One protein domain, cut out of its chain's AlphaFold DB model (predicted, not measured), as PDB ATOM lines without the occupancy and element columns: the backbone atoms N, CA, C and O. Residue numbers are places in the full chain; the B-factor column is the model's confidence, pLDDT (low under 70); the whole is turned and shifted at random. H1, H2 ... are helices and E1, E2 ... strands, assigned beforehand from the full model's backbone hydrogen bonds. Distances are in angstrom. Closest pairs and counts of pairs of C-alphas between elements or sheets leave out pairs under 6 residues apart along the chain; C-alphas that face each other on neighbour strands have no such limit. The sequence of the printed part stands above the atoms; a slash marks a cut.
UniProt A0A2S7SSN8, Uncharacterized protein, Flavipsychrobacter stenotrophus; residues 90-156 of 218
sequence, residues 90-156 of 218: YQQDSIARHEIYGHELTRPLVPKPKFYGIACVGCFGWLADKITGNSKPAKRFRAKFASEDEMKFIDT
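This is residues 90 to 156 of the 218 residues of an uncharacterized protein of Flavipsychrobacter stenotrophus (UniProt A0A2S7SSN8). The chain goes out and back along a long, narrow shape, with a small two-stranded hairpin of E1 and E2 at one end and the long helix H4 reaching to the other. H1 runs beside the last part of H4 and the short H2 packs on an earlier part of it, while H3 stands between the hairpin and H4 and makes a corner with H4. The printed part has 67 residues, with four named helices and two named strands in the order H1, H2, E1, E2, H3, H4; the sheet has the order E1 - E2, is antiparallel, and the class is mostly helix. The whole is only just loose, close to extended, with a radius of gyration of the C-alphas of 16.3 A and spans of 52 by 22 by 16 A.

Strand E1 is residues 114 to 116 and strand E2 is residues 119 to 121; C-alpha 114 is at (213.338, 203.289, 148.469). H3, residues 123 to 132, measures 14.3 A from first to last C-alpha. H4, residues 135 to 156, measures 32.1 A and ends with C-alpha 156 at (211.443, 244.822, 142.940). H1, residues 90 to 100, measures 15.2 A and begins with C-alpha 90 at (216.822, 242.678, 147.459). H2 is residues 102 to 106.

E1 and E2 form a hairpin, antiparallel at 156 degrees between their directions. Across it N 116 and O 119 are 2.8 A apart and N 121 and O 114 are 3.0 A apart, within hydrogen-bond range. The closest C-alphas of E1 and H3 are those of Lys 114 and Cys 123, 7.7 A apart. H3 and H4 are close but not clearly touching, with the closest C-alphas, those of Asp 129 and Ser 135, 6.5 A apart; their lines are about perpendicular at 77 degrees. H4 touches H2 with residues 138 to 142 alone, and the closest C-alphas are those of Leu 105 and Arg 142, 6.1 A apart. H4 touches H1 with residues 149 to 156 alone, at a shallow tilt of 19 degrees, opposite ways; the closest C-alphas are those of Tyr 90 and Phe 153, 7.0 A apart. H1 and H3 are apart. In H1, H2, H3 and H4 every O i to N i+4 pair is within hydrogen-bond range.

The two C-alphas farthest apart in the domain, those of Ile 118 and Thr 156, are 52.2 A apart, while those of Tyr 90 and Thr 156 are 7.3 A apart. The printed part has no cut and no long link; the link from H2 to E1, with 7 residues, is short, and the others are tight. The mean pLDDT of the printed part is 88.6, and no printed residue is under 70.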
ATOM      1  N   TYR A  90     217.491 243.982 147.434       92.38
ATOM      2  CA  TYR A  90     216.822 242.678 147.459       92.38
ATOM      3  C   TYR A  90     217.790 241.528 147.749       92.38
ATOM      4  O   TYR A  90     217.485 240.664 148.566       92.38
ATOM      5  N   GLN A  91     218.952 241.506 147.088       93.19
ATOM      6  CA  GLN A  91     219.941 240.444 147.279       93.19
ATOM      7  C   GLN A  91     220.514 240.460 148.695       93.19
ATOM      8  O   GLN A  91     220.682 239.400 149.286       93.19
ATOM      9  N   GLN A  92     220.793 241.641 149.249       94.62
ATOM     10  CA  GLN A  92     221.246 241.774 150.636       94.62
ATOM     11  C   GLN A  92     220.174 241.278 151.613       94.62
ATOM     12  O   GLN A  92     220.465 240.444 152.468       94.62
ATOM     13  N   ASP A  93     218.925 241.707 151.426       94.12
ATOM     14  CA  ASP A  93     217.810 241.314 152.285       94.12
ATOM     15  C   ASP A  93     217.495 239.812 152.167       94.12
ATOM     16  O   ASP A  93     217.135 239.175 153.154       94.12
ATOM     17  N   SER A  94     217.611 239.230 150.969       94.12
ATOM     18  CA  SER A  94     217.431 237.790 150.738       94.12
ATOM     19  C   SER A  94     218.519 236.988 151.452       94.12
ATOM     20  O   SER A  94     218.200 236.062 152.196       94.12
ATOM     21  N   ILE A  95     219.786 237.404 151.342       94.69
ATOM     22  CA  ILE A  95     220.901 236.772 152.065       94.69
ATOM     23  C   ILE A  95     220.672 236.840 153.576       94.69
ATOM     24  O   ILE A  95     220.710 235.803 154.233       94.69
ATOM     25  N   ALA A  96     220.332 238.014 154.112       95.50
ATOM     26  CA  ALA A  96     220.055 238.176 155.538       95.50
ATOM     27  C   ALA A  96     218.896 237.277 156.011       95.50
ATOM     28  O   ALA A  96     218.976 236.654 157.068       95.50
ATOM     29  N   ARG A  97     217.823 237.139 155.218       94.75
ATOM     30  CA  ARG A  97     216.730 236.199 155.525       94.75
ATOM     31  C   ARG A  97     217.204 234.749 155.525       94.75
ATOM     32  O   ARG A  97     216.846 233.996 156.425       94.75
ATOM     33  N   HIS A  98     217.985 234.351 154.527       94.56
ATOM     34  CA  HIS A  98     218.536 233.001 154.445       94.56
ATOM     35  C   HIS A  98     219.481 232.685 155.609       94.56
ATOM     36  O   HIS A  98     219.499 231.544 156.068       94.56
ATOM     37  N   GLU A  99     220.210 233.676 156.120       95.25
ATOM     38  CA  GLU A  99     221.030 233.550 157.326       95.25
ATOM     39  C   GLU A  99     220.158 233.382 158.579       95.25
ATOM     40  O   GLU A  99     220.343 232.421 159.326       95.25
ATOM     41  N   ILE A 100     219.147 234.240 158.772       94.19
ATOM     42  CA  ILE A 100     218.226 234.182 159.924       94.19
ATOM     43  C   ILE A 100     217.467 232.849 159.974       94.19
ATOM     44  O   ILE A 100     217.357 232.223 161.028       94.19
ATOM     45  N   TYR A 101     216.941 232.396 158.835       93.56
ATOM     46  CA  TYR A 101     216.112 231.192 158.749       93.56
ATOM     47  C   TYR A 101     216.895 229.935 158.347       93.56
ATOM     48  O   TYR A 101     216.292 228.887 158.109       93.56
ATOM     49  N   GLY A 102     218.229 230.003 158.293       92.31
ATOM     50  CA  GLY A 102     219.084 228.923 157.797       92.31
ATOM     51  C   GLY A 102     218.866 227.590 158.517       92.31
ATOM     52  O   GLY A 102     218.799 226.540 157.873       92.31
ATOM     53  N   HIS A 103     218.655 227.622 159.835       89.81
ATOM     54  CA  HIS A 103     218.345 226.431 160.632       89.81
ATOM     55  C   HIS A 103     217.042 225.742 160.180       89.81
ATOM     56  O   HIS A 103     217.031 224.550 159.868       89.81
ATOM     57  N   GLU A 104     215.944 226.493 160.062       88.75
ATOM     58  CA  GLU A 104     214.644 225.942 159.651       88.75
ATOM     59  C   GLU A 104     214.645 225.502 158.181       88.75
ATOM     60  O   GLU A 104     214.038 224.491 157.810       88.75
ATOM     61  N   LEU A 105     215.384 226.222 157.333       89.25
ATOM     62  CA  LEU A 105     215.556 225.875 155.928       89.25
ATOM     63  C   LEU A 105     216.379 224.601 155.741       89.25
ATOM     64  O   LEU A 105     216.086 223.849 154.817       89.25
ATOM     65  N   THR A 106     217.336 224.291 156.615       88.44
ATOM     66  CA  THR A 106     218.204 223.102 156.493       88.44
ATOM     67  C   THR A 106     217.723 221.888 157.291       88.44
ATOM     68  O   THR A 106     218.201 220.781 157.049       88.44
ATOM     69  N   ARG A 107     216.708 222.042 158.156       86.50
ATOM     70  CA  ARG A 107     216.131 220.955 158.967       86.50
ATOM     71  C   ARG A 107     215.874 219.665 158.158       86.50
ATOM     72  O   ARG A 107     215.120 219.698 157.182       86.50
ATOM     73  N   PRO A 108     216.439 218.506 158.527       82.31
ATOM     74  CA  PRO A 108     216.322 217.298 157.716       82.31
ATOM     75  C   PRO A 108     214.855 216.880 157.552       82.31
ATOM     76  O   PRO A 108     214.094 216.806 158.517       82.31
ATOM     77  N   LEU A 109     214.453 216.611 156.308       84.75
ATOM     78  CA  LEU A 109     213.158 216.006 156.018       84.75
ATOM     79  C   LEU A 109     213.322 214.498 155.955       84.75
ATOM     80  O   LEU A 109     214.311 213.997 155.423       84.75
ATOM     81  N   VAL A 110     212.308 213.784 156.432       83.56
ATOM     82  CA  VAL A 110     212.273 212.331 156.301       83.56
ATOM     83  C   VAL A 110     212.217 211.963 154.811       83.56
ATOM     84  O   VAL A 110     211.306 212.421 154.105       83.56
ATOM     85  N   PRO A 111     213.201 211.194 154.304       81.19
ATOM     86  CA  PRO A 111     213.274 210.839 152.897       81.19
ATOM     87  C   PRO A 111     212.131 209.897 152.508       81.19
ATOM     88  O   PRO A 111     211.580 209.170 153.337       81.19
ATOM     89  N   LYS A 112     211.770 209.898 151.221       82.69
ATOM     90  CA  LYS A 112     210.828 208.908 150.684       82.69
ATOM     91  C   LYS A 112     211.467 207.509 150.749       82.69
ATOM     92  O   LYS A 112     212.670 207.402 150.493       82.69
ATOM     93  N   PRO A 113     210.692 206.456 151.061       86.44
ATOM     94  CA  PRO A 113     211.210 205.095 151.102       86.44
ATOM     95  C   PRO A 113     211.711 204.670 149.720       86.44
ATOM     96  O   PRO A 113     211.109 205.021 148.701       86.44
ATOM     97  N   LYS A 114     212.811 203.913 149.689       87.25
ATOM     98  CA  LYS A 114     213.338 203.289 148.469       87.25
ATOM     99  C   LYS A 114     213.127 201.783 148.545       87.25
ATOM    100  O   LYS A 114     213.527 201.158 149.528       87.25
ATOM    101  N   PHE A 115     212.524 201.225 147.503       85.69
ATOM    102  CA  PHE A 115     212.254 199.797 147.384       85.69
ATOM    103  C   PHE A 115     213.262 199.152 146.428       85.69
ATOM    104  O   PHE A 115     213.444 199.627 145.309       85.69
ATOM    105  N   TYR A 116     213.902 198.074 146.877       86.38
ATOM    106  CA  TYR A 116     214.842 197.251 146.117       86.38
ATOM    107  C   TYR A 116     214.379 195.791 146.202       86.38
ATOM    108  O   TYR A 116     214.774 195.045 147.099       86.38
ATOM    109  N   GLY A 117     213.470 195.397 145.306       82.56
ATOM    110  CA  GLY A 117     212.766 194.117 145.419       82.56
ATOM    111  C   GLY A 117     211.935 194.064 146.706       82.56
ATOM    112  O   GLY A 117     211.098 194.934 146.932       82.56
ATOM    113  N   ILE A 118     212.196 193.073 147.564       75.94
ATOM    114  CA  ILE A 118     211.540 192.932 148.878       75.94
ATOM    115  C   ILE A 118     212.153 193.817 149.975       75.94
ATOM    116  O   ILE A 118     211.561 193.971 151.042       75.94
ATOM    117  N   ALA A 119     213.331 194.405 149.745       80.25
ATOM    118  CA  ALA A 119     213.981 195.264 150.727       80.25
ATOM    119  C   ALA A 119     213.434 196.697 150.643       80.25
ATOM    120  O   ALA A 119     213.403 197.298 149.568       80.25
ATOM    121  N   CYS A 120     213.061 197.275 151.788       79.62
ATOM    122  CA  CYS A 120     212.731 198.694 151.889       79.62
ATOM    123  C   CYS A 120     213.702 199.431 152.811       79.62
ATOM    124  O   CYS A 120     213.761 199.173 154.013       79.62
ATOM    125  N   VAL A 121     214.404 200.420 152.261       81.81
ATOM    126  CA  VAL A 121     215.274 201.319 153.025       81.81
ATOM    127  C   VAL A 121     214.495 202.590 153.366       81.81
ATOM    128  O   VAL A 121     213.961 203.264 152.482       81.81
ATOM    129  N   GLY A 122     214.421 202.925 154.658       80.81
ATOM    130  CA  GLY A 122     213.755 204.140 155.150       80.81
ATOM    131  C   GLY A 122     212.244 204.021 155.402       80.81
ATOM    132  O   GLY A 122     211.624 205.011 155.784       80.81
ATOM    133  N   CYS A 123     211.647 202.830 155.248       82.12
ATOM    134  CA  CYS A 123     210.211 202.604 155.475       82.12
ATOM    135  C   CYS A 123     209.742 202.987 156.889       82.12
ATOM    136  O   CYS A 123     208.724 203.663 157.028       82.12
ATOM    137  N   PHE A 124     210.484 202.605 157.935       82.88
ATOM    138  CA  PHE A 124     210.094 202.889 159.323       82.88
ATOM    139  C   PHE A 124     210.094 204.385 159.642       82.88
ATOM    140  O   PHE A 124     209.135 204.887 160.220       82.88
ATOM    141  N   GLY A 125     211.125 205.117 159.205       80.81
ATOM    142  CA  GLY A 125     211.194 206.569 159.384       80.81
ATOM    143  C   GLY A 125     210.054 207.292 158.663       80.81
ATOM    144  O   GLY A 125     209.414 208.164 159.244       80.81
ATOM    145  N   TRP A 126     209.745 206.888 157.426       85.44
ATOM    146  CA  TRP A 126     208.630 207.449 156.656       85.44
ATOM    147  C   TRP A 126     207.260 207.177 157.298       85.44
ATOM    148  O   TRP A 126     206.426 208.081 157.365       85.44
ATOM    149  N   LEU A 127     207.028 205.963 157.807       81.56
ATOM    150  CA  LEU A 127     205.799 205.617 158.528       81.56
ATOM    151  C   LEU A 127     205.664 206.419 159.829       81.56
ATOM    152  O   LEU A 127     204.606 206.999 160.080       81.56
ATOM    153  N   ALA A 128     206.738 206.512 160.618       81.75
ATOM    154  CA  ALA A 128     206.762 207.298 161.849       81.75
ATOM    155  C   ALA A 128     206.479 208.786 161.584       81.75
ATOM    156  O   ALA A 128     205.716 209.413 162.316       81.75
ATOM    157  N   ASP A 129     207.022 209.354 160.505       84.81
ATOM    158  CA  ASP A 129     206.739 210.734 160.093       84.81
ATOM    159  C   ASP A 129     205.302 210.928 159.595       84.81
ATOM    160  O   ASP A 129     204.695 211.970 159.836       84.81
ATOM    161  N   LYS A 130     204.716 209.920 158.937       82.25
ATOM    162  CA  LYS A 130     203.312 209.970 158.511       82.25
ATOM    163  C   LYS A 130     202.356 209.998 159.707       82.25
ATOM    164  O   LYS A 130     201.331 210.676 159.626       82.25
ATOM    165  N   ILE A 131     202.707 209.302 160.791       82.62
ATOM    166  CA  ILE A 131     201.942 209.260 162.047       82.62
ATOM    167  C   ILE A 131     202.156 210.542 162.864       82.62
ATOM    168  O   ILE A 131     201.190 211.184 163.261       82.62
ATOM    169  N   THR A 132     203.411 210.942 163.091       81.50
ATOM    170  CA  THR A 132     203.757 212.098 163.945       81.50
ATOM    171  C   THR A 132     203.565 213.447 163.251       81.50
ATOM    172  O   THR A 132     203.309 214.453 163.904       81.50
ATOM    173  N   GLY A 133     203.674 213.503 161.921       79.62
ATOM    174  CA  GLY A 133     203.523 214.727 161.135       79.62
ATOM    175  C   GLY A 133     204.678 215.725 161.264       79.62
ATOM    176  O   GLY A 133     204.556 216.842 160.755       79.62
ATOM    177  N   ASN A 134     205.791 215.344 161.894       78.88
ATOM    178  CA  ASN A 134     206.896 216.239 162.245       78.88
ATOM    179  C   ASN A 134     207.554 216.935 161.038       78.88
ATOM    180  O   ASN A 134     208.062 218.048 161.180       78.88
ATOM    181  N   SER A 135     207.515 216.344 159.838       81.56
ATOM    182  CA  SER A 135     208.039 216.980 158.621       81.56
ATOM    183  C   SER A 135     207.088 217.984 157.954       81.56
ATOM    184  O   SER A 135     207.531 218.768 157.108       81.56
ATOM    185  N   LYS A 136     205.786 217.994 158.294       85.31
ATOM    186  CA  LYS A 136     204.796 218.876 157.644       85.31
ATOM    187  C   LYS A 136     205.081 220.365 157.886       85.31
ATOM    188  O   LYS A 136     205.052 221.105 156.900       85.31
ATOM    189  N   PRO A 137     205.381 220.831 159.117       87.88
ATOM    190  CA  PRO A 137     205.692 222.238 159.365       87.88
ATOM    191  C   PRO A 137     206.928 222.703 158.594       87.88
ATOM    192  O   PRO A 137     206.867 223.729 157.929       87.88
ATOM    193  N   ALA A 138     208.001 221.906 158.583       88.31
ATOM    194  CA  ALA A 138     209.231 222.234 157.860       88.31
ATOM    195  C   ALA A 138     209.008 222.323 156.339       88.31
ATOM    196  O   ALA A 138     209.479 223.255 155.690       88.31
ATOM    197  N   LYS A 139     208.232 221.395 155.757       89.56
ATOM    198  CA  LYS A 139     207.850 221.453 154.332       89.56
ATOM    199  C   LYS A 139     207.023 222.698 154.013       89.56
ATOM    200  O   LYS A 139     207.310 223.374 153.030       89.56
ATOM    201  N   ARG A 140     206.020 223.009 154.842       91.81
ATOM    202  CA  ARG A 140     205.174 224.205 154.680       91.81
ATOM    203  C   ARG A 140     205.984 225.488 154.813       91.81
ATOM    204  O   ARG A 140     205.804 226.386 154.005       91.81
ATOM    205  N   PHE A 141     206.889 225.546 155.787       93.50
ATOM    206  CA  PHE A 141     207.777 226.683 155.994       93.50
ATOM    207  C   PHE A 141     208.668 226.920 154.775       93.50
ATOM    208  O   PHE A 141     208.681 228.024 154.255       93.50
ATOM    209  N   ARG A 142     209.334 225.881 154.257       93.50
ATOM    210  CA  ARG A 142     210.174 225.995 153.054       93.50
ATOM    211  C   ARG A 142     209.397 226.460 151.831       93.50
ATOM    212  O   ARG A 142     209.870 227.335 151.120       93.50
ATOM    213  N   ALA A 143     208.215 225.885 151.597       94.12
ATOM    214  CA  ALA A 143     207.365 226.280 150.477       94.12
ATOM    215  C   ALA A 143     206.918 227.744 150.606       94.12
ATOM    216  O   ALA A 143     207.031 228.501 149.650       94.12
ATOM    217  N   LYS A 144     206.483 228.150 151.805       95.94
ATOM    218  CA  LYS A 144     206.081 229.529 152.096       95.94
ATOM    219  C   LYS A 144     207.251 230.503 151.948       95.94
ATOM    220  O   LYS A 144     207.102 231.533 151.306       95.94
ATOM    221  N   PHE A 145     208.415 230.158 152.493       96.19
ATOM    222  CA  PHE A 145     209.625 230.965 152.392       96.19
ATOM    223  C   PHE A 145     210.039 231.163 150.929       96.19
ATOM    224  O   PHE A 145     210.295 232.290 150.525       96.19
ATOM    225  N   ALA A 146     210.039 230.091 150.129       94.75
ATOM    226  CA  ALA A 146     210.325 230.170 148.698       94.75
ATOM    227  C   ALA A 146     209.328 231.087 147.974       94.75
ATOM    228  O   ALA A 146     209.753 232.021 147.304       94.75
ATOM    229  N   SER A 147     208.019 230.903 148.191       95.06
ATOM    230  CA  SER A 147     207.008 231.768 147.569       95.06
ATOM    231  C   SER A 147     207.127 233.232 148.003       95.06
ATOM    232  O   SER A 147     206.917 234.138 147.205       95.06
ATOM    233  N   GLU A 148     207.478 233.492 149.265       95.38
ATOM    234  CA  GLU A 148     207.671 234.855 149.761       95.38
ATOM    235  C   GLU A 148     208.912 235.521 149.165       95.38
ATOM    236  O   GLU A 148     208.880 236.720 148.897       95.38
ATOM    237  N   ASP A 149     210.002 234.775 148.970       95.06
ATOM    238  CA  ASP A 149     211.204 235.303 148.324       95.06
ATOM    239  C   ASP A 149     210.927 235.634 146.849       95.06
ATOM    240  O   ASP A 149     211.268 236.723 146.389       95.06
ATOM    241  N   GLU A 150     210.202 234.758 146.144       95.12
ATOM    242  CA  GLU A 150     209.754 234.981 144.764       95.12
ATOM    243  C   GLU A 150     208.869 236.228 144.632       95.12
ATOM    244  O   GLU A 150     209.129 237.075 143.774       95.12
ATOM    245  N   MET A 151     207.869 236.392 145.508       94.44
ATOM    246  CA  MET A 151     207.015 237.588 145.526       94.44
ATOM    247  C   MET A 151     207.835 238.859 145.770       94.44
ATOM    248  O   MET A 151     207.726 239.816 145.011       94.44
ATOM    249  N   LYS A 152     208.744 238.845 146.753       95.25
ATOM    250  CA  LYS A 152     209.626 239.992 147.028       95.25
ATOM    251  C   LYS A 152     210.520 240.334 145.842       95.25
ATOM    252  O   LYS A 152     210.838 241.504 145.631       95.25
ATOM    253  N   PHE A 153     210.959 239.336 145.077       95.56
ATOM    254  CA  PHE A 153     211.713 239.583 143.856       95.56
ATOM    255  C   PHE A 153     210.838 240.255 142.799       95.56
ATOM    256  O   PHE A 153     211.263 241.250 142.205       95.56
ATOM    257  N   ILE A 154     209.622 239.745 142.585       96.12
ATOM    258  CA  ILE A 154     208.652 240.333 141.655       96.12
ATOM    259  C   ILE A 154     208.387 241.793 142.026       96.12
ATOM    260  O   ILE A 154     208.492 242.646 141.149       96.12
ATOM    261  N   ASP A 155     208.172 242.109 143.304       94.38
ATOM    262  CA  ASP A 155     207.920 243.476 143.780       94.38
ATOM    263  C   ASP A 155     209.055 244.452 143.433       94.38
ATOM    264  O   ASP A 155     208.821 245.637 143.204       94.38
ATOM    265  N   THR A 156     210.300 243.972 143.330       94.88
ATOM    266  CA  THR A 156     211.443 244.822 142.940       94.88
ATOM    267  C   THR A 156     211.445 245.190 141.455       94.88
ATOM    268  O   THR A 156     212.159 246.103 141.037       94.88
TER     269      THR A 156